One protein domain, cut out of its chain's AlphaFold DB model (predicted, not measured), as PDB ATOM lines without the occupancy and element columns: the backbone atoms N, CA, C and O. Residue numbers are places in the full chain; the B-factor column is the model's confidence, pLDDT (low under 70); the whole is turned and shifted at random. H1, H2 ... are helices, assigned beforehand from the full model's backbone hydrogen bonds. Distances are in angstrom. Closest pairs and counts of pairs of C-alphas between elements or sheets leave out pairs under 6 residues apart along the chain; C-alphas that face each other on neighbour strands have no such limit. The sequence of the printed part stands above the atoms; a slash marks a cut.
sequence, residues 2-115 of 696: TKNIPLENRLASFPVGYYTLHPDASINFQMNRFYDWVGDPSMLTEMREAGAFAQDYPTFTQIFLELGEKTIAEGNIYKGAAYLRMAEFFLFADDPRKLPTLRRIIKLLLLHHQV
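What this domain is: This is residues 2 to 115 of the 696 residues of an uncharacterized protein of Ktedonobacter sp. 13_1_20CM_3_54_15 (UniProt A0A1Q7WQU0). Five helices lie roughly side by side, with H5 in the middle and H2, H4 and H6 packed round it, while H3 bridges H2 and H4 more loosely; each of the five runs against the one before it. A thin arm, residues 3 to 12 with the short helix H1, sticks out from this body. The printed part has 114 residues with six named helices, H1 to H6 in order along the chain, and no named strand; the class is all helix. It is compact, with a radius of gyration of the C-alphas of 14.3 A, and spans 42 by 30 by 25 A.

Where its parts are: H1, residues 7 to 11, begins at C-alpha 7 at (-33.199, 46.819, -1.213) and measures 6.1 A from first to last C-alpha. H2, residues 25 to 38, measures 20.4 A, and H3, residues 42 to 51, 13.9 A. H4, residues 57 to 73, is the longest helix by residues and measures 24.0 A; its C-alpha 57 is at (-2.685, 27.716, 10.519). H5, residues 77 to 89, measures 18.3 A. H6, residues 98 to 113, measures 22.6 A and ends at C-alpha 113 at (-22.579, 36.979, -8.802).

How they stand to each other: H5 is the hub, touching three other helices. H4 and H5 form a helical hairpin and touch, their closest C-alphas, of Gly 68 and Gly 80, 4.0 A apart, at a shallow tilt of 15 degrees, opposite ways. H5 and H6 form another helical hairpin; they touch, the C-alphas of Ala 81 and Ile 105 being closest at 5.4 A, with a shallow tilt of 29 degrees. H2 touches H5, closest at the C-alphas of Phe 34 and Ala 82, 5.7 A apart, and they run opposite ways at 24 degrees. With residues 31 to 35 alone H2 only just touches H3, with 3 pairs of C-alphas within 8 A; the C-alphas of Tyr 35 and Met 43 are closest, at 7.0 A. H4, with residues 60 to 64 alone, only just touches H3, also with 3 such pairs, the closest being the C-alphas of Ala 50 and Ile 63 at 6.6 A. H2, H3, H4 and H5 make an up and down bundle, each running against the one before it. H1 touches no helix. Each O i to N i+4 pair is within hydrogen-bond range in H1, H3, H4, H5 and H6, and 8 of 10 are in H2.

The domain as a whole: The C-alphas farthest apart are those of Pro 6 and Asp 94, 43.2 A. The printed part has no cut. The link from H1 to H2, 13 residues, is long. Mean pLDDT of the printed part is 92.3; residues 2 to 4 are under 70.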
ATOM      1  N   THR A   2     -28.063  40.384 -13.228       50.38
ATOM      2  CA  THR A   2     -28.653  40.000 -11.940       50.38
ATOM      3  C   THR A   2     -29.961  40.773 -11.767       50.38
ATOM      4  O   THR A   2     -29.989  41.984 -11.976       50.38
ATOM      5  N   LYS A   3     -31.073  40.076 -11.485       54.44
ATOM      6  CA  LYS A   3     -32.375  40.721 -11.254       54.44
ATOM      7  C   LYS A   3     -32.204  41.759 -10.141       54.44
ATOM      8  O   LYS A   3     -31.617  41.423  -9.117       54.44
ATOM      9  N   ASN A   4     -32.704  42.981 -10.332       60.59
ATOM     10  CA  ASN A   4     -32.790  43.953  -9.241       60.59
ATOM     11  C   ASN A   4     -33.651  43.337  -8.136       60.59
ATOM     12  O   ASN A   4     -34.812  42.990  -8.371       60.59
ATOM     13  N   ILE A   5     -33.056  43.145  -6.964       75.44
ATOM     14  CA  ILE A   5     -33.751  42.672  -5.772       75.44
ATOM     15  C   ILE A   5     -34.166  43.936  -5.005       75.44
ATOM     16  O   ILE A   5     -33.373  44.874  -4.940       75.44
ATOM     17  N   PRO A   6     -35.386  44.017  -4.446       84.00
ATOM     18  CA  PRO A   6     -35.743  45.127  -3.567       84.00
ATOM     19  C   PRO A   6     -34.702  45.293  -2.452       84.00
ATOM     20  O   PRO A   6     -34.318  44.294  -1.841       84.00
ATOM     21  N   LEU A   7     -34.267  46.528  -2.181       86.06
ATOM     22  CA  LEU A   7     -33.199  46.819  -1.213       86.06
ATOM     23  C   LEU A   7     -33.443  46.145   0.144       86.06
ATOM     24  O   LEU A   7     -32.545  45.501   0.673       86.06
ATOM     25  N   GLU A   8     -34.673  46.205   0.656       84.88
ATOM     26  CA  GLU A   8     -35.040  45.570   1.928       84.88
ATOM     27  C   GLU A   8     -34.847  44.051   1.922       84.88
ATOM     28  O   GLU A   8     -34.343  43.487   2.887       84.88
ATOM     29  N   ASN A   9     -35.153  43.381   0.808       85.19
ATOM     30  CA  ASN A   9     -34.931  41.940   0.685       85.19
ATOM     31  C   ASN A   9     -33.437  41.603   0.622       85.19
ATOM     32  O   ASN A   9     -33.033  40.537   1.075       85.19
ATOM     33  N   ARG A  10     -32.616  42.493   0.051       88.19
ATOM     34  CA  ARG A  10     -31.163  42.323   0.024       88.19
ATOM     35  C   ARG A  10     -30.549  42.561   1.401       88.19
ATOM     36  O   ARG A  10     -29.767  41.735   1.852       88.19
ATOM     37  N   LEU A  11     -30.934  43.628   2.092       87.56
ATOM     38  CA  LEU A  11     -30.475  43.889   3.457       87.56
ATOM     39  C   LEU A  11     -30.892  42.763   4.415       87.56
ATOM     40  O   LEU A  11     -30.082  42.333   5.226       87.56
ATOM     41  N   ALA A  12     -32.103  42.222   4.265       84.69
ATOM     42  CA  ALA A  12     -32.583  41.080   5.044       84.69
ATOM     43  C   ALA A  12     -31.913  39.739   4.680       84.69
ATOM     44  O   ALA A  12     -32.147  38.746   5.364       84.69
ATOM     45  N   SER A  13     -31.124  39.681   3.598       88.81
ATOM     46  CA  SER A  13     -30.419  38.456   3.194       88.81
ATOM     47  C   SER A  13     -29.099  38.240   3.935       88.81
ATOM     48  O   SER A  13     -28.605  37.113   3.954       88.81
ATOM     49  N   PHE A  14     -28.549  39.283   4.563       93.19
ATOM     50  CA  PHE A  14     -27.385  39.149   5.432       93.19
ATOM     51  C   PHE A  14     -27.802  38.487   6.755       93.19
ATOM     52  O   PHE A  14     -28.815  38.887   7.338       93.19
ATOM     53  N   PRO A  15     -27.066  37.471   7.233       94.06
ATOM     54  CA  PRO A  15     -27.340  36.861   8.522       94.06
ATOM     55  C   PRO A  15     -27.034  37.843   9.661       94.06
ATOM     56  O   PRO A  15     -26.301  38.817   9.497       94.06
ATOM     57  N   VAL A  16     -27.610  37.556  10.828       95.31
ATOM     58  CA  VAL A  16     -27.389  38.308  12.066       95.31
ATOM     59  C   VAL A  16     -26.923  37.318  13.134       95.31
ATOM     60  O   VAL A  16     -27.635  36.353  13.431       95.31
ATOM     61  N   GLY A  17     -25.720  37.527  13.666       93.75
ATOM     62  CA  GLY A  17     -25.091  36.684  14.678       93.75
ATOM     63  C   GLY A  17     -23.572  36.658  14.622       93.75
ATOM     64  O   GLY A  17     -22.986  36.398  13.580       93.75
ATOM     65  N   TYR A  18     -22.938  36.807  15.788       95.25
ATOM     66  CA  TYR A  18     -21.532  36.466  15.998       95.25
ATOM     67  C   TYR A  18     -21.425  35.245  16.917       95.25
ATOM     68  O   TYR A  18     -21.958  35.230  18.029       95.25
ATOM     69  N   TYR A  19     -20.743  34.204  16.455       95.50
ATOM     70  CA  TYR A  19     -20.743  32.884  17.070       95.50
ATOM     71  C   TYR A  19     -19.351  32.492  17.556       95.50
ATOM     72  O   TYR A  19     -18.343  32.702  16.882       95.50
ATOM     73  N   THR A  20     -19.292  31.825  18.707       94.12
ATOM     74  CA  THR A  20     -18.083  31.124  19.146       94.12
ATOM     75  C   THR A  20     -17.971  29.801  18.385       94.12
ATOM     76  O   THR A  20     -18.695  28.839  18.660       94.12
ATOM     77  N   LEU A  21     -17.107  29.784  17.375       94.75
ATOM     78  CA  LEU A  21     -16.817  28.665  16.479       94.75
ATOM     79  C   LEU A  21     -15.432  28.064  16.748       94.75
ATOM     80  O   LEU A  21     -15.240  26.871  16.524       94.75
ATOM     81  N   HIS A  22     -14.493  28.861  17.268       93.81
ATOM     82  CA  HIS A  22     -13.126  28.435  17.552       93.81
ATOM     83  C   HIS A  22     -12.549  29.165  18.788       93.81
ATOM     84  O   HIS A  22     -12.914  30.316  19.024       93.81
ATOM     85  N   PRO A  23     -11.672  28.533  19.601       89.56
ATOM     86  CA  PRO A  23     -11.056  29.185  20.764       89.56
ATOM     87  C   PRO A  23     -10.013  30.258  20.410       89.56
ATOM     88  O   PRO A  23      -9.851  31.212  21.165       89.56
ATOM     89  N   ASP A  24      -9.304  30.120  19.284       88.56
ATOM     90  CA  ASP A  24      -8.443  31.191  18.759       88.56
ATOM     91  C   ASP A  24      -9.302  32.319  18.174       88.56
ATOM     92  O   ASP A  24     -10.117  32.081  17.279       88.56
ATOM     93  N   ALA A  25      -9.107  33.538  18.678       87.56
ATOM     94  CA  ALA A  25      -9.929  34.693  18.334       87.56
ATOM     95  C   ALA A  25      -9.808  35.110  16.859       87.56
ATOM     96  O   ALA A  25     -10.805  35.518  16.269       87.56
ATOM     97  N   SER A  26      -8.623  34.974  16.250       87.44
ATOM     98  CA  SER A  26      -8.410  35.337  14.845       87.44
ATOM     99  C   SER A  26      -9.121  34.356  13.917       87.44
ATOM    100  O   SER A  26      -9.860  34.771  13.024       87.44
ATOM    101  N   ILE A  27      -8.985  33.052  14.182       91.69
ATOM    102  CA  ILE A  27      -9.722  32.016  13.448       91.69
ATOM    103  C   ILE A  27     -11.231  32.209  13.621       91.69
ATOM    104  O   ILE A  27     -11.974  32.180  12.639       91.69
ATOM    105  N   ASN A  28     -11.688  32.446  14.854       93.88
ATOM    106  CA  ASN A  28     -13.100  32.671  15.138       93.88
ATOM    107  C   ASN A  28     -13.655  33.866  14.357       93.88
ATOM    108  O   ASN A  28     -14.743  33.776  13.790       93.88
ATOM    109  N   PHE A  29     -12.913  34.974  14.316       93.81
ATOM    110  CA  PHE A  29     -13.319  36.161  13.577       93.81
ATOM    111  C   PHE A  29     -13.447  35.878  12.078       93.81
ATOM    112  O   PHE A  29     -14.492  36.171  11.504       93.81
ATOM    113  N   GLN A  30     -12.447  35.239  11.456       93.56
ATOM    114  CA  GLN A  30     -12.516  34.914  10.027       93.56
ATOM    115  C   GLN A  30     -13.690  33.971   9.718       93.56
ATOM    116  O   GLN A  30     -14.435  34.211   8.773       93.56
ATOM    117  N   MET A  31     -13.938  32.950  10.544       95.62
ATOM    118  CA  MET A  31     -15.105  32.072  10.370       95.62
ATOM    119  C   MET A  31     -16.434  32.846  10.376       95.62
ATOM    120  O   MET A  31     -17.296  32.587   9.536       95.62
ATOM    121  N   ASN A  32     -16.595  33.814  11.285       96.62
ATOM    122  CA  ASN A  32     -17.788  34.661  11.325       96.62
ATOM    123  C   ASN A  32     -17.862  35.613  10.125       96.62
ATOM    124  O   ASN A  32     -18.912  35.698   9.497       96.62
ATOM    125  N   ARG A  33     -16.751  36.254   9.740       94.38
ATOM    126  CA  ARG A  33     -16.680  37.171   8.587       94.38
ATOM    127  C   ARG A  33     -17.212  36.530   7.308       94.38
ATOM    128  O   ARG A  33     -17.984  37.139   6.579       94.38
ATOM    129  N   PHE A  34     -16.812  35.293   7.032       93.50
ATOM    130  CA  PHE A  34     -17.226  34.610   5.807       93.50
ATOM    131  C   PHE A  34     -18.582  33.896   5.946       93.50
ATOM    132  O   PHE A  34     -19.239  33.648   4.934       93.50
ATOM    133  N   TYR A  35     -19.045  33.611   7.170       95.56
ATOM    134  CA  TYR A  35     -20.447  33.257   7.408       95.56
ATOM    135  C   TYR A  35     -21.378  34.431   7.085       95.56
ATOM    136  O   TYR A  35     -22.375  34.222   6.394       95.56
ATOM    137  N   ASP A  36     -21.013  35.652   7.487       91.75
ATOM    138  CA  ASP A  36     -21.766  36.889   7.232       91.75
ATOM    139  C   ASP A  36     -22.061  37.137   5.748       91.75
ATOM    140  O   ASP A  36     -23.034  37.799   5.391       91.75
ATOM    141  N   TRP A  37     -21.244  36.586   4.854       84.81
ATOM    142  CA  TRP A  37     -21.451  36.725   3.416       84.81
ATOM    143  C   TRP A  37     -22.419  35.707   2.836       84.81
ATOM    144  O   TRP A  37     -23.072  35.999   1.834       84.81
ATOM    145  N   VAL A  38     -22.465  34.502   3.412       91.81
ATOM    146  CA  VAL A  38     -23.191  33.351   2.861       91.81
ATOM    147  C   VAL A  38     -24.528  33.144   3.568       91.81
ATOM    148  O   VAL A  38     -25.527  32.866   2.909       91.81
ATOM    149  N   GLY A  39     -24.553  33.246   4.898       92.06
ATOM    150  CA  GLY A  39     -25.754  33.094   5.718       92.06
ATOM    151  C   GLY A  39     -26.349  31.684   5.777       92.06
ATOM    152  O   GLY A  39     -27.443  31.519   6.311       92.06
ATOM    153  N   ASP A  40     -25.662  30.655   5.265       94.56
ATOM    154  CA  ASP A  40     -26.125  29.261   5.326       94.56
ATOM    155  C   ASP A  40     -25.879  28.676   6.733       94.56
ATOM    156  O   ASP A  40     -24.721  28.442   7.098       94.56
ATOM    157  N   PRO A  41     -26.929  28.381   7.531       94.31
ATOM    158  CA  PRO A  41     -26.767  27.913   8.908       94.31
ATOM    159  C   PRO A  41     -25.968  26.610   9.040       94.31
ATOM    160  O   PRO A  41     -25.383  26.362  10.093       94.31
ATOM    161  N   SER A  42     -25.912  25.779   7.990       96.06
ATOM    162  CA  SER A  42     -25.108  24.549   8.005       96.06
ATOM    163  C   SER A  42     -23.610  24.826   8.149       96.06
ATOM    164  O   SER A  42     -22.900  24.009   8.737       96.06
ATOM    165  N   MET A  43     -23.137  26.003   7.711       97.12
ATOM    166  CA  MET A  43     -21.742  26.403   7.891       97.12
ATOM    167  C   MET A  43     -21.354  26.474   9.366       97.12
ATOM    168  O   MET A  43     -20.238  26.114   9.708       97.12
ATOM    169  N   LEU A  44     -22.253  26.893  10.262       97.00
ATOM    170  CA  LEU A  44     -21.932  26.999  11.690       97.00
ATOM    171  C   LEU A  44     -21.567  25.635  12.288       97.00
ATOM    172  O   LEU A  44     -20.644  25.535  13.097       97.00
ATOM    173  N   THR A  45     -22.269  24.580  11.874       96.25
ATOM    174  CA  THR A  45     -21.982  23.207  12.303       96.25
ATOM    175  C   THR A  45     -20.705  22.690  11.649       96.25
ATOM    176  O   THR A  45     -19.805  22.235  12.350       96.25
ATOM    177  N   GLU A  46     -20.590  22.825  10.327       96.38
ATOM    178  CA  GLU A  46     -19.423  22.360   9.568       96.38
ATOM    179  C   GLU A  46     -18.128  23.034  10.035       96.38
ATOM    180  O   GLU A  46     -17.121  22.359  10.227       96.38
ATOM    181  N   MET A  47     -18.156  24.346  10.288       96.56
ATOM    182  CA  MET A  47     -17.010  25.099  10.798       96.56
ATOM    183  C   MET A  47     -16.618  24.666  12.209       96.56
ATOM    184  O   MET A  47     -15.428  24.568  12.487       96.56
ATOM    185  N   ARG A  48     -17.577  24.371  13.098       95.19
ATOM    186  CA  ARG A  48     -17.260  23.848  14.439       95.19
ATOM    187  C   ARG A  48     -16.602  22.476  14.366       95.19
ATOM    188  O   ARG A  48     -15.623  22.231  15.063       95.19
ATOM    189  N   GLU A  49     -17.133  21.592  13.528       94.06
ATOM    190  CA  GLU A  49     -16.598  20.241  13.351       94.06
ATOM    191  C   GLU A  49     -15.208  20.266  12.709       94.06
ATOM    192  O   GLU A  49     -14.283  19.640  13.222       94.06
ATOM    193  N   ALA A  50     -15.037  21.032  11.630       92.06
ATOM    194  CA  ALA A  50     -13.764  21.202  10.937       92.06
ATOM    195  C   ALA A  50     -12.725  21.925  11.814       92.06
ATOM    196  O   ALA A  50     -11.577  21.493  11.923       92.06
ATOM    197  N   GLY A  51     -13.140  23.002  12.481       89.00
ATOM    198  CA  GLY A  51     -12.296  23.845  13.322       89.00
ATOM    199  C   GLY A  51     -11.811  23.160  14.597       89.00
ATOM    200  O   GLY A  51     -10.720  23.472  15.060       89.00
ATOM    201  N   ALA A  52     -12.546  22.181  15.138       88.38
ATOM    202  CA  ALA A  52     -12.131  21.447  16.339       88.38
ATOM    203  C   ALA A  52     -10.736  20.800  16.209       88.38
ATOM    204  O   ALA A  52     -10.032  20.622  17.206       88.38
ATOM    205  N   PHE A  53     -10.318  20.478  14.982       81.56
ATOM    206  CA  PHE A  53      -9.033  19.843  14.683       81.56
ATOM    207  C   PHE A  53      -7.931  20.836  14.277       81.56
ATOM    208  O   PHE A  53      -6.775  20.438  14.143       81.56
ATOM    209  N   ALA A  54      -8.254  22.117  14.101       84.75
ATOM    210  CA  ALA A  54      -7.358  23.126  13.549       84.75
ATOM    211  C   ALA A  54      -6.639  23.937  14.644       84.75
ATOM    212  O   ALA A  54      -6.991  25.075  14.928       84.75
ATOM    213  N   GLN A  55      -5.608  23.351  15.258       84.94
ATOM    214  CA  GLN A  55      -4.839  23.999  16.339       84.94
ATOM    215  C   GLN A  55      -3.703  24.919  15.842       84.94
ATOM    216  O   GLN A  55      -3.051  25.584  16.644       84.94
ATOM    217  N   ASP A  56      -3.458  24.957  14.530       88.38
ATOM    218  CA  ASP A  56      -2.473  25.815  13.868       88.38
ATOM    219  C   ASP A  56      -2.944  26.212  12.455       88.38
ATOM    220  O   ASP A  56      -3.876  25.620  11.901       88.38
ATOM    221  N   TYR A  57      -2.316  27.232  11.855       90.12
ATOM    222  CA  TYR A  57      -2.685  27.716  10.519       90.12
ATOM    223  C   TYR A  57      -2.431  26.707   9.386       90.12
ATOM    224  O   TYR A  57      -3.300  26.574   8.523       90.12
ATOM    225  N   PRO A  58      -1.322  25.944   9.344       91.75
ATOM    226  CA  PRO A  58      -1.149  24.897   8.335       91.75
ATOM    227  C   PRO A  58      -2.285  23.864   8.330       91.75
ATOM    228  O   PRO A  58      -2.843  23.572   7.270       91.75
ATOM    229  N   THR A  59      -2.680  23.368   9.503       93.12
ATOM    230  CA  THR A  59      -3.790  22.418   9.656       93.12
ATOM    231  C   THR A  59      -5.114  23.073   9.287       93.12
ATOM    232  O   THR A  59      -5.887  22.503   8.517       93.12
ATOM    233  N   PHE A  60      -5.356  24.297   9.770       93.94
ATOM    234  CA  PHE A  60      -6.553  25.069   9.437       93.94
ATOM    235  C   PHE A  60      -6.717  25.236   7.923       93.94
ATOM    236  O   PHE A  60      -7.749  24.875   7.359       93.94
ATOM    237  N   THR A  61      -5.680  25.741   7.249       95.69
ATOM    238  CA  THR A  61      -5.721  25.986   5.804       95.69
ATOM    239  C   THR A  61      -5.949  24.701   5.023       95.69
ATOM    240  O   THR A  61      -6.755  24.700   4.101       95.69
ATOM    241  N   GLN A  62      -5.319  23.587   5.405       95.88
ATOM    242  CA  GLN A  62      -5.571  22.304   4.756       95.88
ATOM    243  C   GLN A  62      -7.045  21.883   4.873       95.88
ATOM    244  O   GLN A  62      -7.679  21.602   3.856       95.88
ATOM    245  N   ILE A  63      -7.593  21.875   6.092       96.31
ATOM    246  CA  ILE A  63      -8.972  21.437   6.356       96.31
ATOM    247  C   ILE A  63      -9.974  22.277   5.557       96.31
ATOM    248  O   ILE A  63     -10.867  21.731   4.909       96.31
ATOM    249  N   PHE A  64      -9.825  23.603   5.578       97.38
ATOM    250  CA  PHE A  64     -10.773  24.504   4.923       97.38
ATOM    251  C   PHE A  64     -10.621  24.543   3.397       97.38
ATOM    252  O   PHE A  64     -11.621  24.719   2.700       97.38
ATOM    253  N   LEU A  65      -9.420  24.289   2.856       98.00
ATOM    254  CA  LEU A  65      -9.247  24.056   1.417       98.00
ATOM    255  C   LEU A  65      -9.988  22.788   0.973       98.00
ATOM    256  O   LEU A  65     -10.753  22.829   0.012       98.00
ATOM    257  N   GLU A  66      -9.806  21.673   1.684       97.56
ATOM    258  CA  GLU A  66     -10.471  20.401   1.368       97.56
ATOM    259  C   GLU A  66     -11.997  20.505   1.506       97.56
ATOM    260  O   GLU A  66     -12.735  20.042   0.629       97.56
ATOM    261  N   LEU A  67     -12.478  21.158   2.570       97.38
ATOM    262  CA  LEU A  67     -13.900  21.419   2.781       97.38
ATOM    263  C   LEU A  67     -14.475  22.296   1.663       97.38
ATOM    264  O   LEU A  67     -15.510  21.952   1.097       97.38
ATOM    265  N   GLY A  68     -13.786  23.379   1.295       97.88
ATOM    266  CA  GLY A  68     -14.200  24.260   0.204       97.88
ATOM    267  C   GLY A  68     -14.326  23.524  -1.126       97.88
ATOM    268  O   GLY A  68     -15.367  23.611  -1.780       97.88
ATOM    269  N   GLU A  69     -13.320  22.730  -1.499       98.06
ATOM    270  CA  GLU A  69     -13.360  21.931  -2.728       98.06
ATOM    271  C   GLU A  69     -14.482  20.892  -2.723       98.06
ATOM    272  O   GLU A  69     -15.188  20.734  -3.725       98.06
ATOM    273  N   LYS A  70     -14.697  20.213  -1.590       98.06
ATOM    274  CA  LYS A  70     -15.806  19.270  -1.423       98.06
ATOM    275  C   LYS A  70     -17.156  19.966  -1.612       98.06
ATOM    276  O   LYS A  70     -17.976  19.502  -2.401       98.06
ATOM    277  N   THR A  71     -17.374  21.097  -0.945       98.00
ATOM    278  CA  THR A  71     -18.624  21.865  -1.031       98.00
ATOM    279  C   THR A  71     -18.883  22.391  -2.450       98.00
ATOM    280  O   THR A  71     -20.026  22.384  -2.915       98.00
ATOM    281  N   ILE A  72     -17.833  22.778  -3.186       98.00
ATOM    282  CA  ILE A  72     -17.936  23.143  -4.611       98.00
ATOM    283  C   ILE A  72     -18.347  21.931  -5.455       98.00
ATOM    284  O   ILE A  72     -19.223  22.058  -6.312       98.00
ATOM    285  N   ALA A  73     -17.747  20.758  -5.224       97.69
ATOM    286  CA  ALA A  73     -18.079  19.528  -5.946       97.69
ATOM    287  C   ALA A  73     -19.530  19.066  -5.705       97.69
ATOM    288  O   ALA A  73     -20.142  18.467  -6.588       97.69
ATOM    289  N   GLU A  74     -20.098  19.397  -4.545       97.06
ATOM    290  CA  GLU A  74     -21.508  19.175  -4.193       97.06
ATOM    291  C   GLU A  74     -22.463  20.221  -4.808       97.06
ATOM    292  O   GLU A  74     -23.682  20.115  -4.673       97.06
ATOM    293  N   GLY A  75     -21.930  21.217  -5.524       95.38
ATOM    294  CA  GLY A  75     -22.693  22.231  -6.253       95.38
ATOM    295  C   GLY A  75     -22.940  23.531  -5.486       95.38
ATOM    296  O   GLY A  75     -23.515  24.462  -6.055       95.38
ATOM    297  N   ASN A  76     -22.484  23.653  -4.234       95.88
ATOM    298  CA  ASN A  76     -22.643  24.875  -3.445       95.88
ATOM    299  C   ASN A  76     -21.427  25.807  -3.617       95.88
ATOM    300  O   ASN A  76     -20.555  25.927  -2.758       95.88
ATOM    301  N   ILE A  77     -21.370  26.456  -4.784       94.44
ATOM    302  CA  ILE A  77     -20.218  27.251  -5.241       94.44
ATOM    303  C   ILE A  77     -19.846  28.376  -4.267       94.44
ATOM    304  O   ILE A  77     -18.672  28.537  -3.951       94.44
ATOM    305  N   TYR A  78     -20.825  29.157  -3.804       94.00
ATOM    306  CA  TYR A  78     -20.559  30.358  -3.006       94.00
ATOM    307  C   TYR A  78     -20.085  30.017  -1.592       94.00
ATOM    308  O   TYR A  78     -19.068  30.537  -1.139       94.00
ATOM    309  N   LYS A  79     -20.746  29.050  -0.944       96.12
ATOM    310  CA  LYS A  79     -20.317  28.504   0.349       96.12
ATOM    311  C   LYS A  79     -18.913  27.904   0.275       96.12
ATOM    312  O   LYS A  79     -18.077  28.170   1.130       96.12
ATOM    313  N   GLY A  80     -18.628  27.129  -0.772       97.44
ATOM    314  CA  GLY A  80     -17.300  26.554  -0.952       97.44
ATOM    315  C   GLY A  80     -16.222  27.605  -1.232       97.44
ATOM    316  O   GLY A  80     -15.130  27.508  -0.682       97.44
ATOM    317  N   ALA A  81     -16.529  28.659  -1.999       96.56
ATOM    318  CA  ALA A  81     -15.624  29.795  -2.189       96.56
ATOM    319  C   ALA A  81     -15.321  30.526  -0.869       96.56
ATOM    320  O   ALA A  81     -14.172  30.899  -0.640       96.56
ATOM    321  N   ALA A  82     -16.311  30.668   0.019       95.81
ATOM    322  CA  ALA A  82     -16.118  31.236   1.352       95.81
ATOM    323  C   ALA A  82     -15.144  30.398   2.203       95.81
ATOM    324  O   ALA A  82     -14.238  30.955   2.816       95.81
ATOM    325  N   TYR A  83     -15.241  29.062   2.171       97.50
ATOM    326  CA  TYR A  83     -14.269  28.183   2.838       97.50
ATOM    327  C   TYR A  83     -12.860  28.276   2.246       97.50
ATOM    328  O   TYR A  83     -11.883  28.350   2.991       97.50
ATOM    329  N   LEU A  84     -12.740  28.330   0.916       97.44
ATOM    330  CA  LEU A  84     -11.442  28.555   0.279       97.44
ATOM    331  C   LEU A  84     -10.845  29.896   0.716       97.44
ATOM    332  O   LEU A  84      -9.652  29.966   0.994       97.44
ATOM    333  N   ARG A  85     -11.667  30.947   0.811       95.00
ATOM    334  CA  ARG A  85     -11.224  32.284   1.214       95.00
ATOM    335  C   ARG A  85     -10.816  32.359   2.687       95.00
ATOM    336  O   ARG A  85      -9.797  32.993   2.969       95.00
ATOM    337  N   MET A  86     -11.526  31.663   3.582       94.12
ATOM    338  CA  MET A  86     -11.113  31.460   4.980       94.12
ATOM    339  C   MET A  86      -9.708  30.857   5.059       94.12
ATOM    340  O   MET A  86      -8.867  31.340   5.811       94.12
ATOM    341  N   ALA A  87      -9.444  29.801   4.284       95.38
ATOM    342  CA  ALA A  87      -8.134  29.162   4.265       95.38
ATOM    343  C   ALA A  87      -7.062  30.069   3.649       95.38
ATOM    344  O   ALA A  87      -5.970  30.205   4.191       95.38
ATOM    345  N   GLU A  88      -7.375  30.701   2.519       95.19
ATOM    346  CA  GLU A  88      -6.449  31.559   1.784       95.19
ATOM    347  C   GLU A  88      -5.928  32.714   2.644       95.19
ATOM    348  O   GLU A  88      -4.744  33.031   2.547       95.19
ATOM    349  N   PHE A  89      -6.759  33.268   3.536       93.31
ATOM    350  CA  PHE A  89      -6.368  34.333   4.465       93.31
ATOM    351  C   PHE A  89      -5.093  33.978   5.246       93.31
ATOM    352  O   PHE A  89      -4.174  34.788   5.348       93.31
ATOM    353  N   PHE A  90      -4.996  32.737   5.731       93.31
ATOM    354  CA  PHE A  90      -3.874  32.263   6.543       93.31
ATOM    355  C   PHE A  90      -2.711  31.666   5.731       93.31
ATOM    356  O   PHE A  90      -1.712  31.249   6.318       93.31
ATOM    357  N   LEU A  91      -2.804  31.620   4.398       93.56
ATOM    358  CA  LEU A  91      -1.668  31.276   3.539       93.56
ATOM    359  C   LEU A  91      -0.732  32.486   3.409       93.56
ATOM    360  O   LEU A  91      -1.187  33.600   3.139       93.56
ATOM    361  N   PHE A  92       0.573  32.257   3.559       90.69
ATOM    362  CA  PHE A  92       1.598  33.279   3.332       90.69
ATOM    363  C   PHE A  92       1.824  33.537   1.841       90.69
ATOM    364  O   PHE A  92       1.521  32.691   1.000       90.69
ATOM    365  N   ALA A  93       2.382  34.705   1.517       89.38
ATOM    366  CA  ALA A  93       2.662  35.116   0.142       89.38
ATOM    367  C   ALA A  93       3.621  34.170  -0.604       89.38
ATOM    368  O   ALA A  93       3.508  33.991  -1.814       89.38
ATOM    369  N   ASP A  94       4.551  33.539   0.116       90.38
ATOM    370  CA  ASP A  94       5.497  32.561  -0.425       90.38
ATOM    371  C   ASP A  94       4.930  31.130  -0.489       90.38
ATOM    372  O   ASP A  94       5.568  30.241  -1.060       90.38
ATOM    373  N   ASP A  95       3.724  30.889   0.042       94.00
ATOM    374  CA  ASP A  95       3.069  29.589  -0.065       94.00
ATOM    375  C   ASP A  95       2.624  29.354  -1.522       94.00
ATOM    376  O   ASP A  95       1.810  30.112  -2.061       94.00
ATOM    377  N   PRO A  96       3.076  28.269  -2.183       94.94
ATOM    378  CA  PRO A  96       2.756  28.010  -3.587       94.94
ATOM    379  C   PRO A  96       1.254  27.804  -3.845       94.94
ATOM    380  O   PRO A  96       0.821  27.828  -5.000       94.94
ATOM    381  N   ARG A  97       0.450  27.589  -2.796       95.56
ATOM    382  CA  ARG A  97      -1.009  27.446  -2.875       95.56
ATOM    383  C   ARG A  97      -1.738  28.792  -2.884       95.56
ATOM    384  O   ARG A  97      -2.865  28.823  -3.368       95.56
ATOM    385  N   LYS A  98      -1.128  29.881  -2.395       93.44
ATOM    386  CA  LYS A  98      -1.766  31.200  -2.203       93.44
ATOM    387  C   LYS A  98      -2.416  31.719  -3.486       93.44
ATOM    388  O   LYS A  98      -3.640  31.772  -3.597       93.44
ATOM    389  N   LEU A  99      -1.598  32.012  -4.496       93.62
ATOM    390  CA  LEU A  99      -2.054  32.632  -5.740       93.62
ATOM    391  C   LEU A  99      -3.009  31.739  -6.566       93.62
ATOM    392  O   LEU A  99      -4.007  32.253  -7.081       93.62
ATOM    393  N   PRO A 100      -2.788  30.412  -6.705       95.88
ATOM    394  CA  PRO A 100      -3.767  29.529  -7.342       95.88
ATOM    395  C   PRO A 100      -5.127  29.504  -6.635       95.88
ATOM    396  O   PRO A 100      -6.159  29.561  -7.309       95.88
ATOM    397  N   THR A 101      -5.139  29.444  -5.299       96.38
ATOM    398  CA  THR A 101      -6.373  29.467  -4.503       96.38
ATOM    399  C   THR A 101      -7.090  30.803  -4.656       96.38
ATOM    400  O   THR A 101      -8.288  30.814  -4.935       96.38
ATOM    401  N   LEU A 102      -6.367  31.922  -4.580       94.62
ATOM    402  CA  LEU A 102      -6.924  33.258  -4.781       94.62
ATOM    403  C   LEU A 102      -7.626  33.395  -6.141       94.62
ATOM    404  O   LEU A 102      -8.805  33.739  -6.212       94.62
ATOM    405  N   ARG A 103      -6.938  33.048  -7.237       95.19
ATOM    406  CA  ARG A 103      -7.518  33.094  -8.593       95.19
ATOM    407  C   ARG A 103      -8.766  32.223  -8.716       95.19
ATOM    408  O   ARG A 103      -9.703  32.565  -9.442       95.19
ATOM    409  N   ARG A 104      -8.782  31.083  -8.021       96.50
ATOM    410  CA  ARG A 104      -9.944  30.196  -7.968       96.50
ATOM    411  C   ARG A 104     -11.108  30.846  -7.224       96.50
ATOM    412  O   ARG A 104     -12.210  30.827  -7.766       96.50
ATOM    413  N   ILE A 105     -10.873  31.443  -6.055       95.94
ATOM    414  CA  ILE A 105     -11.892  32.169  -5.281       95.94
ATOM    415  C   ILE A 105     -12.516  33.270  -6.135       95.94
ATOM    416  O   ILE A 105     -13.730  33.260  -6.330       95.94
ATOM    417  N   ILE A 106     -11.696  34.144  -6.726       95.25
ATOM    418  CA  ILE A 106     -12.151  35.250  -7.583       95.25
ATOM    419  C   ILE A 106     -13.053  34.721  -8.698       95.25
ATOM    420  O   ILE A 106     -14.194  35.153  -8.846       95.25
ATOM    421  N   LYS A 107     -12.608  33.695  -9.432       95.50
ATOM    422  CA  LYS A 107     -13.413  33.088 -10.500       95.50
ATOM    423  C   LYS A 107     -14.773  32.577 -10.004       95.50
ATOM    424  O   LYS A 107     -15.767  32.722 -10.716       95.50
ATOM    425  N   LEU A 108     -14.826  31.957  -8.825       95.81
ATOM    426  CA  LEU A 108     -16.065  31.422  -8.251       95.81
ATOM    427  C   LEU A 108     -17.009  32.539  -7.787       95.81
ATOM    428  O   LEU A 108     -18.209  32.446  -8.044       95.81
ATOM    429  N   LEU A 109     -16.481  33.600  -7.168       94.31
ATOM    430  CA  LEU A 109     -17.257  34.769  -6.742       94.31
ATOM    431  C   LEU A 109     -17.869  35.495  -7.944       94.31
ATOM    432  O   LEU A 109     -19.081  35.719  -7.980       94.31
ATOM    433  N   LEU A 110     -17.065  35.780  -8.973       94.69
ATOM    434  CA  LEU A 110     -17.543  36.417 -10.203       94.69
ATOM    435  C   LEU A 110     -18.610  35.563 -10.900       94.69
ATOM    436  O   LEU A 110     -19.630  36.094 -11.340       94.69
ATOM    437  N   LEU A 111     -18.424  34.237 -10.944       93.06
ATOM    438  CA  LEU A 111     -19.412  33.311 -11.502       93.06
ATOM    439  C   LEU A 111     -20.726  33.327 -10.710       93.06
ATOM    440  O   LEU A 111     -21.795  33.429 -11.312       93.06
ATOM    441  N   HIS A 112     -20.659  33.236  -9.379       92.19
ATOM    442  CA  HIS A 112     -21.839  33.236  -8.514       92.19
ATOM    443  C   HIS A 112     -22.656  34.525  -8.676       92.19
ATOM    444  O   HIS A 112     -23.874  34.487  -8.867       92.19
ATOM    445  N   HIS A 113     -21.967  35.664  -8.674       91.19
ATOM    446  CA  HIS A 113     -22.579  36.979  -8.802       91.19
ATOM    447  C   HIS A 113     -22.890  37.394 -10.249       91.19
ATOM    448  O   HIS A 113     -23.504  38.441 -10.465       91.19
ATOM    449  N   GLN A 114     -22.523  36.565 -11.234       93.12
ATOM    450  CA  GLN A 114     -22.694  36.818 -12.670       93.12
ATOM    451  C   GLN A 114     -22.029  38.128 -13.122       93.12
ATOM    452  O   GLN A 114     -22.597  38.872 -13.926       93.12
ATOM    453  N   VAL A 115     -20.844  38.414 -12.582       95.06
ATOM    454  CA  VAL A 115     -20.014  39.548 -12.994       95.06
ATOM    455  C   VAL A 115     -19.344  39.204 -14.321       95.06
ATOM    456  O   VAL A 115     -18.741  38.139 -14.458       95.06
TER     457      VAL A 115